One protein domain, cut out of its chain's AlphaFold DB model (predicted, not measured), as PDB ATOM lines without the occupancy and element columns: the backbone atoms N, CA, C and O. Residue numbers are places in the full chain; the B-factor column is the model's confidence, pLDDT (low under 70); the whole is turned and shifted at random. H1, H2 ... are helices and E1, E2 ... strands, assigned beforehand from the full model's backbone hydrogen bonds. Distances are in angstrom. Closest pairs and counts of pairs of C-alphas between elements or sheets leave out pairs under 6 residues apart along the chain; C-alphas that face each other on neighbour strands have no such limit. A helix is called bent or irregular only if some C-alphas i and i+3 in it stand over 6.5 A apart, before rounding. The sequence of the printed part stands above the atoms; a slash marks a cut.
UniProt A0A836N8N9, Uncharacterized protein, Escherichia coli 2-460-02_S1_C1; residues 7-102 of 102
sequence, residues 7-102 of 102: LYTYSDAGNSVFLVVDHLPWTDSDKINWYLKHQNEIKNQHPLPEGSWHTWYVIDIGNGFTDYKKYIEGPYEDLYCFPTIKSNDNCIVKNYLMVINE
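What this domain is: This is residues 7 to 102 of the 102 residues of an uncharacterized protein of Escherichia coli 2-460-02_S1_C1 (UniProt A0A836N8N9). A four-stranded sheet, E1, E2, E3 and E6, stands in the middle, between a long kinked helix, H1, that only grazes it and a small head on the other side, where the short hairpin E4 and E5 and the helix H2 sit among loops. Residues 36 to 41 of H1 stand free, and H2 is the element farthest from the mean of the C-alphas. The 96 residues printed include two named helices and six named strands in the order E1, E2, H1, E3, H2, E4, E5, E6, in the mixed class of helices and strands. The larger sheet is mixed, in the order E1, E2, E3, E6. The whole is compact, with a radius of gyration of the C-alphas of 14.2 A and spans of 41 by 31 by 18 A.

How they stand to each other: E1, residues 7 to 11, and E2, residues 16 to 21, form an antiparallel hairpin, with N 10 and O 18 at 3.0 A. H1, residues 28 to 45, is on the sheet but only grazes it; its closest C-alphas to E6, residues 96 to 101, are those of Lys 31 and Met 98, 7.6 A apart. E3, residues 55 to 60, is parallel to E2, with N 19 and O 57 at 2.8 A. E2, H1 and E3 form a strand-helix-strand unit, two parallel neighbour strands with a helix between, and its crossover is right-handed. E6 is antiparallel to E3, with N 58 and O 98 at 2.9 A. E1 and E6 are the edge strands. H2, residues 68 to 72, is not on this sheet. E4, residues 79 to 81, and E5, residues 91 to 93, form the second hairpin, antiparallel, with N 80 and O 92 at 2.9 A. The closest C-alphas of H2 and E5 are those of Tyr 68 and Cys 91, 6.3 A apart. H1 and H2 are apart. In H2 every O i to N i+4 pair is within hydrogen-bond range; in H1, 12 of 14 are.

Where its parts are: E1 begins at C-alpha 7 (9.988, -34.866, 32.976) and is 14.1 A long; E2 is 15.9 A long. H1 runs 24.3 A, from C-alpha 28 (28.418, -25.463, 35.568); it is irregular, with C-alphas 37 and 40 7.7 A apart, and has a kink of 53 degrees near residue 38. E3 is 16.2 A long, and E6, 13.6 A long, ends at C-alpha 101 (17.124, -14.871, 33.024).

The domain as a whole: The C-alphas farthest apart, those of Gly 51 and Glu 73, are 43.4 A apart. The printed part has no cut and no long link. The mean pLDDT of the printed part is 89.1, and residues 72 to 76 are under 70.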
ATOM      1  N   LEU A   7      11.088 -34.036  32.491       95.38
ATOM      2  CA  LEU A   7       9.988 -34.866  32.976       95.38
ATOM      3  C   LEU A   7       8.673 -34.091  33.032       95.38
ATOM      4  O   LEU A   7       7.599 -34.669  32.870       95.38
ATOM      5  N   TYR A   8       8.754 -32.787  33.292       94.62
ATOM      6  CA  TYR A   8       7.591 -31.923  33.402       94.62
ATOM      7  C   TYR A   8       7.969 -30.467  33.139       94.62
ATOM      8  O   TYR A   8       9.028 -30.012  33.573       94.62
ATOM      9  N   THR A   9       7.078 -29.732  32.478       92.56
ATOM     10  CA  THR A   9       7.221 -28.289  32.282       92.56
ATOM     11  C   THR A   9       5.988 -27.572  32.799       92.56
ATOM     12  O   THR A   9       4.858 -28.002  32.563       92.56
ATOM     13  N   TYR A  10       6.203 -26.449  33.472       92.19
ATOM     14  CA  TYR A  10       5.136 -25.597  33.970       92.19
ATOM     15  C   TYR A  10       5.480 -24.128  33.772       92.19
ATOM     16  O   TYR A  10       6.599 -23.716  34.046       92.19
ATOM     17  N   SER A  11       4.509 -23.335  33.332       89.12
ATOM     18  CA  SER A  11       4.589 -21.878  33.377       89.12
ATOM     19  C   SER A  11       3.536 -21.363  34.343       89.12
ATOM     20  O   SER A  11       2.397 -21.839  34.334       89.12
ATOM     21  N   ASP A  12       3.901 -20.368  35.146       86.44
ATOM     22  CA  ASP A  12       2.967 -19.672  36.034       86.44
ATOM     23  C   ASP A  12       2.035 -18.693  35.292       86.44
ATOM     24  O   ASP A  12       1.269 -17.973  35.929       86.44
ATOM     25  N   ALA A  13       2.085 -18.684  33.952       80.56
ATOM     26  CA  ALA A  13       1.431 -17.726  33.058       80.56
ATOM     27  C   ALA A  13       1.882 -16.265  33.247       80.56
ATOM     28  O   ALA A  13       1.308 -15.360  32.640       80.56
ATOM     29  N   GLY A  14       2.907 -16.034  34.067       83.19
ATOM     30  CA  GLY A  14       3.639 -14.786  34.159       83.19
ATOM     31  C   GLY A  14       4.978 -14.928  33.452       83.19
ATOM     32  O   GLY A  14       5.043 -15.237  32.263       83.19
ATOM     33  N   ASN A  15       6.043 -14.708  34.215       87.88
ATOM     34  CA  ASN A  15       7.409 -14.659  33.708       87.88
ATOM     35  C   ASN A  15       8.238 -15.864  34.165       87.88
ATOM     36  O   ASN A  15       9.450 -15.859  33.976       87.88
ATOM     37  N   SER A  16       7.640 -16.873  34.809       90.44
ATOM     38  CA  SER A  16       8.383 -18.034  35.302       90.44
ATOM     39  C   SER A  16       8.060 -19.274  34.485       90.44
ATOM     40  O   SER A  16       6.893 -19.625  34.283       90.44
ATOM     41  N   VAL A  17       9.103 -19.996  34.086       91.75
ATOM     42  CA  VAL A  17       8.987 -21.343  33.530       91.75
ATOM     43  C   VAL A  17       9.829 -22.302  34.341       91.75
ATOM     44  O   VAL A  17      10.978 -22.027  34.659       91.75
ATOM     45  N   PHE A  18       9.257 -23.449  34.661       94.69
ATOM     46  CA  PHE A  18       9.859 -24.499  35.453       94.69
ATOM     47  C   PHE A  18      10.070 -25.719  34.572       94.69
ATOM     48  O   PHE A  18       9.107 -26.257  34.030       94.69
ATOM     49  N   LEU A  19      11.322 -26.146  34.446       95.81
ATOM     50  CA  LEU A  19      11.728 -27.379  33.784       95.81
ATOM     51  C   LEU A  19      12.137 -28.372  34.866       95.81
ATOM     52  O   LEU A  19      13.187 -28.215  35.490       95.81
ATOM     53  N   VAL A  20      11.305 -29.380  35.104       97.06
ATOM     54  CA  VAL A  20      11.613 -30.462  36.040       97.06
ATOM     55  C   VAL A  20      12.399 -31.527  35.290       97.06
ATOM     56  O   VAL A  20      11.904 -32.084  34.308       97.06
ATOM     57  N   VAL A  21      13.620 -31.798  35.738       96.94
ATOM     58  CA  VAL A  21      14.556 -32.716  35.079       96.94
ATOM     59  C   VAL A  21      14.971 -33.857  35.997       96.94
ATOM     60  O   VAL A  21      14.869 -33.753  37.216       96.94
ATOM     61  N   ASP A  22      15.456 -34.948  35.411       96.62
ATOM     62  CA  ASP A  22      15.993 -36.083  36.165       96.62
ATOM     63  C   ASP A  22      17.409 -35.850  36.716       96.62
ATOM     64  O   ASP A  22      17.782 -36.442  37.724       96.62
ATOM     65  N   HIS A  23      18.208 -35.029  36.033       95.25
ATOM     66  CA  HIS A  23      19.508 -34.521  36.475       95.25
ATOM     67  C   HIS A  23      19.971 -33.389  35.550       95.25
ATOM     68  O   HIS A  23      19.408 -33.151  34.486       95.25
ATOM     69  N   LEU A  24      21.083 -32.744  35.902       95.62
ATOM     70  CA  LEU A  24      21.903 -31.982  34.961       95.62
ATOM     71  C   LEU A  24      23.342 -32.520  34.938       95.62
ATOM     72  O   LEU A  24      23.736 -33.283  35.826       95.62
ATOM     73  N   PRO A  25      24.152 -32.148  33.930       95.50
ATOM     74  CA  PRO A  25      25.589 -32.378  33.975       95.50
ATOM     75  C   PRO A  25      26.240 -31.806  35.242       95.50
ATOM     76  O   PRO A  25      25.740 -30.865  35.857       95.50
ATOM     77  N   TRP A  26      27.382 -32.383  35.617       92.00
ATOM     78  CA  TRP A  26      28.024 -32.103  36.902       92.00
ATOM     79  C   TRP A  26      28.586 -30.680  37.006       92.00
ATOM     80  O   TRP A  26      28.371 -30.002  38.008       92.00
ATOM     81  N   THR A  27      29.316 -30.225  35.985       95.31
ATOM     82  CA  THR A  27      29.987 -28.919  36.017       95.31
ATOM     83  C   THR A  27      29.067 -27.816  35.513       95.31
ATOM     84  O   THR A  27      28.248 -28.044  34.625       95.31
ATOM     85  N   ASP A  28      29.235 -26.594  36.017       95.50
ATOM     86  CA  ASP A  28      28.418 -25.463  35.568       95.50
ATOM     87  C   ASP A  28      28.601 -25.165  34.073       95.50
ATOM     88  O   ASP A  28      27.632 -24.846  33.387       95.50
ATOM     89  N   SER A  29      29.809 -25.368  33.530       96.31
ATOM     90  CA  SER A  29      30.048 -25.245  32.087       96.31
ATOM     91  C   SER A  29      29.215 -26.248  31.285       96.31
ATOM     92  O   SER A  29      28.606 -25.873  30.284       96.31
ATOM     93  N   ASP A  30      29.125 -27.498  31.741       95.56
ATOM     94  CA  ASP A  30      28.328 -28.514  31.059       95.56
ATOM     95  C   ASP A  30      26.818 -28.253  31.186       95.56
ATOM     96  O   ASP A  30      26.082 -28.512  30.234       95.56
ATOM     97  N   LYS A  31      26.346 -27.705  32.317       95.75
ATOM     98  CA  LYS A  31      24.942 -27.280  32.489       95.75
ATOM     99  C   LYS A  31      24.567 -26.182  31.494       95.75
ATOM    100  O   LYS A  31      23.550 -26.296  30.810       95.75
ATOM    101  N   ILE A  32      25.418 -25.161  31.371       95.31
ATOM    102  CA  ILE A  32      25.233 -24.057  30.418       95.31
ATOM    103  C   ILE A  32      25.249 -24.593  28.983       95.31
ATOM    104  O   ILE A  32      24.344 -24.297  28.205       95.31
ATOM    105  N   ASN A  33      26.228 -25.436  28.637       95.75
ATOM    106  CA  ASN A  33      26.322 -26.045  27.307       95.75
ATOM    107  C   ASN A  33      25.098 -26.907  26.979       95.75
ATOM    108  O   ASN A  33      24.614 -26.893  25.846       95.75
ATOM    109  N   TRP A  34      24.580 -27.650  27.961       95.62
ATOM    110  CA  TRP A  34      23.342 -28.403  27.803       95.62
ATOM    111  C   TRP A  34      22.164 -27.474  27.502       95.62
ATOM    112  O   TRP A  34      21.449 -27.731  26.533       95.62
ATOM    113  N   TYR A  35      21.993 -26.389  28.263       94.38
ATOM    114  CA  TYR A  35      20.900 -25.445  28.031       94.38
ATOM    115  C   TYR A  35      20.996 -24.812  26.644       94.38
ATOM    116  O   TYR A  35      20.053 -24.919  25.869       94.38
ATOM    117  N   LEU A  36      22.153 -24.251  26.280       94.69
ATOM    118  CA  LEU A  36      22.364 -23.615  24.974       94.69
ATOM    119  C   LEU A  36      22.082 -24.570  23.805       94.69
ATOM    120  O   LEU A  36      21.531 -24.158  22.786       94.69
ATOM    121  N   LYS A  37      22.413 -25.859  23.952       94.88
ATOM    122  CA  LYS A  37      22.157 -26.874  22.924       94.88
ATOM    123  C   LYS A  37      20.667 -27.191  22.736       94.88
ATOM    124  O   LYS A  37      20.271 -27.508  21.618       94.88
ATOM    125  N   HIS A  38      19.858 -27.124  23.796       91.44
ATOM    126  CA  HIS A  38      18.431 -27.493  23.771       91.44
ATOM    127  C   HIS A  38      17.488 -26.281  23.858       91.44
ATOM    128  O   HIS A  38      16.275 -26.441  23.773       91.44
ATOM    129  N   GLN A  39      18.023 -25.066  23.987       89.94
ATOM    130  CA  GLN A  39      17.270 -23.833  24.225       89.94
ATOM    131  C   GLN A  39      16.139 -23.631  23.209       89.94
ATOM    132  O   GLN A  39      15.007 -23.353  23.593       89.94
ATOM    133  N   ASN A  40      16.425 -23.808  21.918       89.06
ATOM    134  CA  ASN A  40      15.420 -23.648  20.866       89.06
ATOM    135  C   ASN A  40      14.303 -24.693  20.968       89.06
ATOM    136  O   ASN A  40      13.140 -24.365  20.764       89.06
ATOM    137  N   GLU A  41      14.639 -25.942  21.296       88.50
ATOM    138  CA  GLU A  41      13.650 -27.007  21.485       88.50
ATOM    139  C   GLU A  41      12.733 -26.693  22.672       88.50
ATOM    140  O   GLU A  41      11.512 -26.706  22.524       88.50
ATOM    141  N   ILE A  42      13.327 -26.323  23.810       86.88
ATOM    142  CA  ILE A  42      12.620 -25.936  25.036       86.88
ATOM    143  C   ILE A  42      11.665 -24.764  24.762       86.88
ATOM    144  O   ILE A  42      10.488 -24.825  25.115       86.88
ATOM    145  N   LYS A  43      12.145 -23.710  24.089       84.81
ATOM    146  CA  LYS A  43      11.346 -22.518  23.762       84.81
ATOM    147  C   LYS A  43      10.208 -22.821  22.788       84.81
ATOM    148  O   LYS A  43       9.101 -22.331  22.975       84.81
ATOM    149  N   ASN A  44      10.452 -23.653  21.776       84.56
ATOM    150  CA  ASN A  44       9.432 -23.999  20.784       84.56
ATOM    151  C   ASN A  44       8.303 -24.859  21.371       84.56
ATOM    152  O   ASN A  44       7.154 -24.726  20.953       84.56
ATOM    153  N   GLN A  45       8.610 -25.740  22.327       80.88
ATOM    154  CA  GLN A  45       7.601 -26.552  23.018       80.88
ATOM    155  C   GLN A  45       6.777 -25.729  24.020       80.88
ATOM    156  O   GLN A  45       5.648 -26.099  24.350       80.88
ATOM    157  N   HIS A  46       7.328 -24.607  24.486       77.56
ATOM    158  CA  HIS A  46       6.753 -23.767  25.530       77.56
ATOM    159  C   HIS A  46       6.829 -22.288  25.127       77.56
ATOM    160  O   HIS A  46       7.615 -21.538  25.707       77.56
ATOM    161  N   PRO A  47       6.044 -21.861  24.118       73.12
ATOM    162  CA  PRO A  47       6.104 -20.499  23.614       73.12
ATOM    163  C   PRO A  47       5.667 -19.525  24.705       73.12
ATOM    164  O   PRO A  47       4.535 -19.567  25.191       73.12
ATOM    165  N   LEU A  48       6.588 -18.647  25.079       75.00
ATOM    166  CA  LEU A  48       6.327 -17.535  25.978       75.00
ATOM    167  C   LEU A  48       6.039 -16.270  25.167       75.00
ATOM    168  O   LEU A  48       6.489 -16.173  24.022       75.00
ATOM    169  N   PRO A  49       5.308 -15.292  25.731       73.88
ATOM    170  CA  PRO A  49       5.110 -14.007  25.077       73.88
ATOM    171  C   PRO A  49       6.455 -13.389  24.672       73.88
ATOM    172  O   PRO A  49       7.364 -13.252  25.497       73.88
ATOM    173  N   GLU A  50       6.592 -13.040  23.391       71.19
ATOM    174  CA  GLU A  50       7.793 -12.376  22.887       71.19
ATOM    175  C   GLU A  50       7.943 -10.986  23.519       71.19
ATOM    176  O   GLU A  50       6.972 -10.245  23.684       71.19
ATOM    177  N   GLY A  51       9.181 -10.618  23.857       74.75
ATOM    178  CA  GLY A  51       9.513  -9.289  24.376       74.75
ATOM    179  C   GLY A  51       9.228  -9.065  25.864       74.75
ATOM    180  O   GLY A  51       9.490  -7.964  26.349       74.75
ATOM    181  N   SER A  52       8.738 -10.064  26.602       78.56
ATOM    182  CA  SER A  52       8.720 -10.018  28.068       78.56
ATOM    183  C   SER A  52       9.923 -10.749  28.662       78.56
ATOM    184  O   SER A  52      10.430 -11.701  28.076       78.56
ATOM    185  N   TRP A  53      10.361 -10.288  29.832       85.00
ATOM    186  CA  TRP A  53      11.416 -10.936  30.607       85.00
ATOM    187  C   TRP A  53      10.899 -12.256  31.170       85.00
ATOM    188  O   TRP A  53       9.839 -12.267  31.794       85.00
ATOM    189  N   HIS A  54      11.665 -13.331  31.027       87.19
ATOM    190  CA  HIS A  54      11.342 -14.663  31.521       87.19
ATOM    191  C   HIS A  54      12.478 -15.238  32.360       87.19
ATOM    192  O   HIS A  54      13.661 -15.058  32.087       87.19
ATOM    193  N   THR A  55      12.112 -15.963  33.410       92.88
ATOM    194  CA  THR A  55      13.030 -16.724  34.250       92.88
ATOM    195  C   THR A  55      12.745 -18.206  34.077       92.88
ATOM    196  O   THR A  55      11.661 -18.686  34.414       92.88
ATOM    197  N   TRP A  56      13.731 -18.940  33.573       93.44
ATOM    198  CA  TRP A  56      13.689 -20.394  33.496       93.44
ATOM    199  C   TRP A  56      14.348 -20.983  34.740       93.44
ATOM    200  O   TRP A  56      15.539 -20.785  34.985       93.44
ATOM    201  N   TYR A  57      13.579 -21.743  35.504       95.62
ATOM    202  CA  TYR A  57      14.025 -22.517  36.649       95.62
ATOM    203  C   TYR A  57      14.181 -23.976  36.235       95.62
ATOM    204  O   TYR A  57      13.193 -24.649  35.943       95.62
ATOM    205  N   VAL A  58      15.409 -24.489  36.238       96.81
ATOM    206  CA  VAL A  58      15.661 -25.924  36.063       96.81
ATOM    207  C   VAL A  58      15.720 -26.565  37.444       96.81
ATOM    208  O   VAL A  58      16.621 -26.256  38.227       96.81
ATOM    209  N   ILE A  59      14.744 -27.417  37.760       97.00
ATOM    210  CA  ILE A  59      14.590 -28.054  39.075       97.00
ATOM    211  C   ILE A  59      14.837 -29.557  38.954       97.00
ATOM    212  O   ILE A  59      14.339 -30.203  38.035       97.00
ATOM    213  N   ASP A  60      15.578 -30.109  39.908       96.38
ATOM    214  CA  ASP A  60      15.749 -31.551  40.067       96.38
ATOM    215  C   ASP A  60      14.471 -32.231  40.576       96.38
ATOM    216  O   ASP A  60      13.848 -31.775  41.534       96.38
ATOM    217  N   ILE A  61      14.100 -33.359  39.972       96.38
ATOM    218  CA  ILE A  61      12.962 -34.170  40.417       96.38
ATOM    219  C   ILE A  61      13.202 -34.814  41.792       96.38
ATOM    220  O   ILE A  61      12.241 -35.128  42.497       96.38
ATOM    221  N   GLY A  62      14.465 -35.030  42.178       93.31
ATOM    222  CA  GLY A  62      14.835 -35.665  43.441       93.31
ATOM    223  C   GLY A  62      14.148 -37.023  43.623       93.31
ATOM    224  O   GLY A  62      14.311 -37.936  42.814       93.31
ATOM    225  N   ASN A  63      13.344 -37.150  44.682       91.94
ATOM    226  CA  ASN A  63      12.595 -38.372  45.003       91.94
ATOM    227  C   ASN A  63      11.262 -38.520  44.240       91.94
ATOM    228  O   ASN A  63      10.515 -39.463  44.503       91.94
ATOM    229  N   GLY A  64      10.949 -37.616  43.309       94.44
ATOM    230  CA  GLY A  64       9.670 -37.602  42.602       94.44
ATOM    231  C   GLY A  64       8.675 -36.592  43.161       94.44
ATOM    232  O   GLY A  64       8.948 -35.847  44.104       94.44
ATOM    233  N   PHE A  65       7.488 -36.585  42.554       94.81
ATOM    234  CA  PHE A  65       6.371 -35.793  43.045       94.81
ATOM    235  C   PHE A  65       5.828 -36.350  44.364       94.81
ATOM    236  O   PHE A  65       5.771 -37.560  44.578       94.81
ATOM    237  N   THR A  66       5.393 -35.450  45.236       92.50
ATOM    238  CA  THR A  66       4.910 -35.752  46.579       92.50
ATOM    239  C   THR A  66       3.801 -34.799  47.006       92.50
ATOM    240  O   THR A  66       3.630 -33.716  46.447       92.50
ATOM    241  N   ASP A  67       3.039 -35.217  48.008       90.44
ATOM    242  CA  ASP A  67       2.017 -34.420  48.677       90.44
ATOM    243  C   ASP A  67       2.651 -33.529  49.747       90.44
ATOM    244  O   ASP A  67       3.390 -34.012  50.613       90.44
ATOM    245  N   TYR A  68       2.332 -32.233  49.710       84.88
ATOM    246  CA  TYR A  68       2.779 -31.262  50.708       84.88
ATOM    247  C   TYR A  68       2.384 -31.664  52.136       84.88
ATOM    248  O   TYR A  68       3.132 -31.403  53.075       84.88
ATOM    249  N   LYS A  69       1.244 -32.346  52.318       83.62
ATOM    250  CA  LYS A  69       0.762 -32.783  53.636       83.62
ATOM    251  C   LYS A  69       1.698 -33.783  54.301       83.62
ATOM    252  O   LYS A  69       1.831 -33.749  55.519       83.62
ATOM    253  N   LYS A  70       2.391 -34.621  53.520       77.56
ATOM    254  CA  LYS A  70       3.367 -35.597  54.040       77.56
ATOM    255  C   LYS A  70       4.564 -34.911  54.713       77.56
ATOM    256  O   LYS A  70       5.175 -35.498  55.597       77.56
ATOM    257  N   TYR A  71       4.865 -33.667  54.329       70.50
ATOM    258  CA  TYR A  71       5.979 -32.879  54.866       70.50
ATOM    259  C   TYR A  71       5.571 -31.906  55.978       70.50
ATOM    260  O   TYR A  71       6.440 -31.387  56.669       70.50
ATOM    261  N   ILE A  72       4.268 -31.705  56.222       63.72
ATOM    262  CA  ILE A  72       3.784 -30.970  57.406       63.72
ATOM    263  C   ILE A  72       4.124 -31.738  58.698       63.72
ATOM    264  O   ILE A  72       4.327 -31.126  59.745       63.72
ATOM    265  N   GLU A  73       4.217 -33.068  58.620       61.00
ATOM    266  CA  GLU A  73       4.506 -33.958  59.753       61.00
ATOM    267  C   GLU A  73       5.994 -34.380  59.843       61.00
ATOM    268  O   GLU A  73       6.370 -35.104  60.766       61.00
ATOM    269  N   GLY A  74       6.849 -33.929  58.911       63.81
ATOM    270  CA  GLY A  74       8.268 -34.303  58.785       63.81
ATOM    271  C   GLY A  74       9.250 -33.125  58.940       63.81
ATOM    272  O   GLY A  74       8.845 -32.043  59.369       63.81
ATOM    273  N   PRO A  75      10.555 -33.294  58.622       62.78
ATOM    274  CA  PRO A  75      11.471 -32.157  58.540       62.78
ATOM    275  C   PRO A  75      10.950 -31.166  57.489       62.78
ATOM    276  O   PRO A  75      10.543 -31.574  56.404       62.78
ATOM    277  N   TYR A  76      10.934 -29.875  57.826       64.69
ATOM    278  CA  TYR A  76      10.435 -28.818  56.947       64.69
ATOM    279  C   TYR A  76      11.263 -28.753  55.654       64.69
ATOM    280  O   TYR A  76      12.346 -28.167  55.639       64.69
ATOM    281  N   GLU A  77      10.765 -29.351  54.574       74.00
ATOM    282  CA  GLU A  77      11.345 -29.207  53.237       74.00
ATOM    283  C   GLU A  77      10.662 -28.052  52.488       74.00
ATOM    284  O   GLU A  77       9.442 -27.890  52.550       74.00
ATOM    285  N   ASP A  78      11.453 -27.223  51.796       87.06
ATOM    286  CA  ASP A  78      10.925 -26.172  50.914       87.06
ATOM    287  C   ASP A  78      10.394 -26.856  49.648       87.06
ATOM    288  O   ASP A  78      11.167 -27.357  48.830       87.06
ATOM    289  N   LEU A  79       9.070 -26.957  49.524       91.50
ATOM    290  CA  LEU A  79       8.406 -27.629  48.410       91.50
ATOM    291  C   LEU A  79       7.910 -26.619  47.375       91.50
ATOM    292  O   LEU A  79       7.372 -25.567  47.715       91.50
ATOM    293  N   TYR A  80       7.994 -26.989  46.098       92.81
ATOM    294  CA  TYR A  80       7.313 -26.288  45.015       92.81
ATOM    295  C   TYR A  80       6.165 -27.143  44.478       92.81
ATOM    296  O   TYR A  80       6.398 -28.252  44.000       92.81
ATOM    297  N   CYS A  81       4.935 -26.630  44.547       94.00
ATOM    298  CA  CYS A  81       3.729 -27.337  44.116       94.00
ATOM    299  C   CYS A  81       3.204 -26.794  42.788       94.00
ATOM    300  O   CYS A  81       2.985 -25.593  42.642       94.00
ATOM    301  N   PHE A  82       2.951 -27.689  41.837       94.69
ATOM    302  CA  PHE A  82       2.469 -27.345  40.505       94.69
ATOM    303  C   PHE A  82       0.934 -27.418  40.460       94.69
ATOM    304  O   PHE A  82       0.369 -28.515  40.494       94.69
ATOM    305  N   PRO A  83       0.224 -26.282  40.348       92.56
ATOM    306  CA  PRO A  83      -1.236 -26.246  40.467       92.56
ATOM    307  C   PRO A  83      -1.969 -26.933  39.307       92.56
ATOM    308  O   PRO A  83      -3.138 -27.289  39.430       92.56
ATOM    309  N   THR A  84      -1.303 -27.133  38.169       93.06
ATOM    310  CA  THR A  84      -1.869 -27.830  37.006       93.06
ATOM    311  C   THR A  84      -1.876 -29.353  37.164       93.06
ATOM    312  O   THR A  84      -2.634 -30.028  36.462       93.06
ATOM    313  N   ILE A  85      -1.090 -29.910  38.093       94.56
ATOM    314  CA  ILE A  85      -1.139 -31.334  38.440       94.56
ATOM    315  C   ILE A  85      -2.298 -31.541  39.422       94.56
ATOM    316  O   ILE A  85      -2.294 -31.006  40.526       94.56
ATOM    317  N   LYS A  86      -3.300 -32.333  39.021       93.31
ATOM    318  CA  LYS A  86      -4.538 -32.556  39.800       93.31
ATOM    319  C   LYS A  86      -4.410 -33.600  40.920       93.31
ATOM    320  O   LYS A  86      -5.364 -33.801  41.665       93.31
ATOM    321  N   SER A  87      -3.284 -34.306  40.991       94.25
ATOM    322  CA  SER A  87      -2.994 -35.269  42.062       94.25
ATOM    323  C   SER A  87      -2.652 -34.544  43.366       94.25
ATOM    324  O   SER A  87      -2.187 -33.409  43.327       94.25
ATOM    325  N   ASN A  88      -2.816 -35.215  44.510       92.31
ATOM    326  CA  ASN A  88      -2.254 -34.728  45.775       92.31
ATOM    327  C   ASN A  88      -0.721 -34.724  45.737       92.31
ATOM    328  O   ASN A  88      -0.104 -33.860  46.342       92.31
ATOM    329  N   ASP A  89      -0.115 -35.659  45.000       94.12
ATOM    330  CA  ASP A  89       1.325 -35.676  44.763       94.12
ATOM    331  C   ASP A  89       1.677 -34.686  43.635       94.12
ATOM    332  O   ASP A  89       1.979 -35.089  42.511       94.12
ATOM    333  N   ASN A  90       1.542 -33.381  43.898       95.50
ATOM    334  CA  ASN A  90       1.800 -32.305  42.933       95.50
ATOM    335  C   ASN A  90       2.991 -31.411  43.285       95.50
ATOM    336  O   ASN A  90       3.225 -30.417  42.594       95.50
ATOM    337  N   CYS A  91       3.739 -31.736  44.333       94.50
ATOM    338  CA  CYS A  91       4.878 -30.953  44.785       94.50
ATOM    339  C   CYS A  91       6.190 -31.692  44.565       94.50
ATOM    340  O   CYS A  91       6.208 -32.915  44.504       94.50
ATOM    341  N   ILE A  92       7.292 -30.960  44.478       94.00
ATOM    342  CA  ILE A  92       8.652 -31.507  44.518       94.00
ATOM    343  C   ILE A  92       9.473 -30.730  45.535       94.00
ATOM    344  O   ILE A  92       9.165 -29.574  45.834       94.00
ATOM    345  N   VAL A  93      10.536 -31.348  46.038       92.56
ATOM    346  CA  VAL A  93      11.532 -30.647  46.850       92.56
ATOM    347  C   VAL A  93      12.219 -29.612  45.974       92.56
ATOM    348  O   VAL A  93      12.711 -29.918  44.889       92.56
ATOM    349  N   LYS A  94      12.227 -28.361  46.415       92.31
ATOM    350  CA  LYS A  94      12.773 -27.254  45.642       92.31
ATOM    351  C   LYS A  94      14.296 -27.331  45.632       92.31
ATOM    352  O   LYS A  94      14.971 -26.896  46.561       92.31
ATOM    353  N   ASN A  95      14.827 -27.863  44.540       94.25
ATOM    354  CA  ASN A  95      16.258 -27.977  44.292       94.25
ATOM    355  C   ASN A  95      16.602 -27.389  42.915       94.25
ATOM    356  O   ASN A  95      16.574 -28.083  41.897       94.25
ATOM    357  N   TYR A  96      16.875 -26.082  42.874       95.31
ATOM    358  CA  TYR A  96      17.248 -25.398  41.635       95.31
ATOM    359  C   TYR A  96      18.664 -25.786  41.214       95.31
ATOM    360  O   TYR A  96      19.639 -25.441  41.878       95.31
ATOM    361  N   LEU A  97      18.779 -26.450  40.068       96.44
ATOM    362  CA  LEU A  97      20.068 -26.818  39.491       96.44
ATOM    363  C   LEU A  97      20.676 -25.684  38.661       96.44
ATOM    364  O   LEU A  97      21.898 -25.602  38.525       96.44
ATOM    365  N   MET A  98      19.821 -24.845  38.070       96.25
ATOM    366  CA  MET A  98      20.196 -23.717  37.221       96.25
ATOM    367  C   MET A  98      19.024 -22.734  37.103       96.25
ATOM    368  O   MET A  98      17.868 -23.150  37.025       96.25
ATOM    369  N   VAL A  99      19.335 -21.436  37.058       96.38
ATOM    370  CA  VAL A  99      18.369 -20.355  36.815       96.38
ATOM    371  C   VAL A  99      18.875 -19.510  35.654       96.38
ATOM    372  O   VAL A  99      20.029 -19.082  35.665       96.38
ATOM    373  N   ILE A 100      18.026 -19.283  34.656       94.25
ATOM    374  CA  ILE A 100      18.342 -18.478  33.473       94.25
ATOM    375  C   ILE A 100      17.372 -17.300  33.406       94.25
ATOM    376  O   ILE A 100      16.164 -17.504  33.479       94.25
ATOM    377  N   ASN A 101      17.904 -16.089  33.239       91.88
ATOM    378  CA  ASN A 101      17.124 -14.871  33.024       91.88
ATOM    379  C   ASN A 101      17.282 -14.423  31.568       91.88
ATOM    380  O   ASN A 101      18.419 -14.255  31.123       91.88
ATOM    381  N   GLU A 102      16.171 -14.232  30.857       84.25
ATOM    382  CA  GLU A 102      16.121 -13.845  29.437       84.25
ATOM    383  C   GLU A 102      15.081 -12.768  29.149       84.25
ATOM    384  O   GLU A 102      14.056 -12.733  29.862       84.25
TER     385      GLU A 102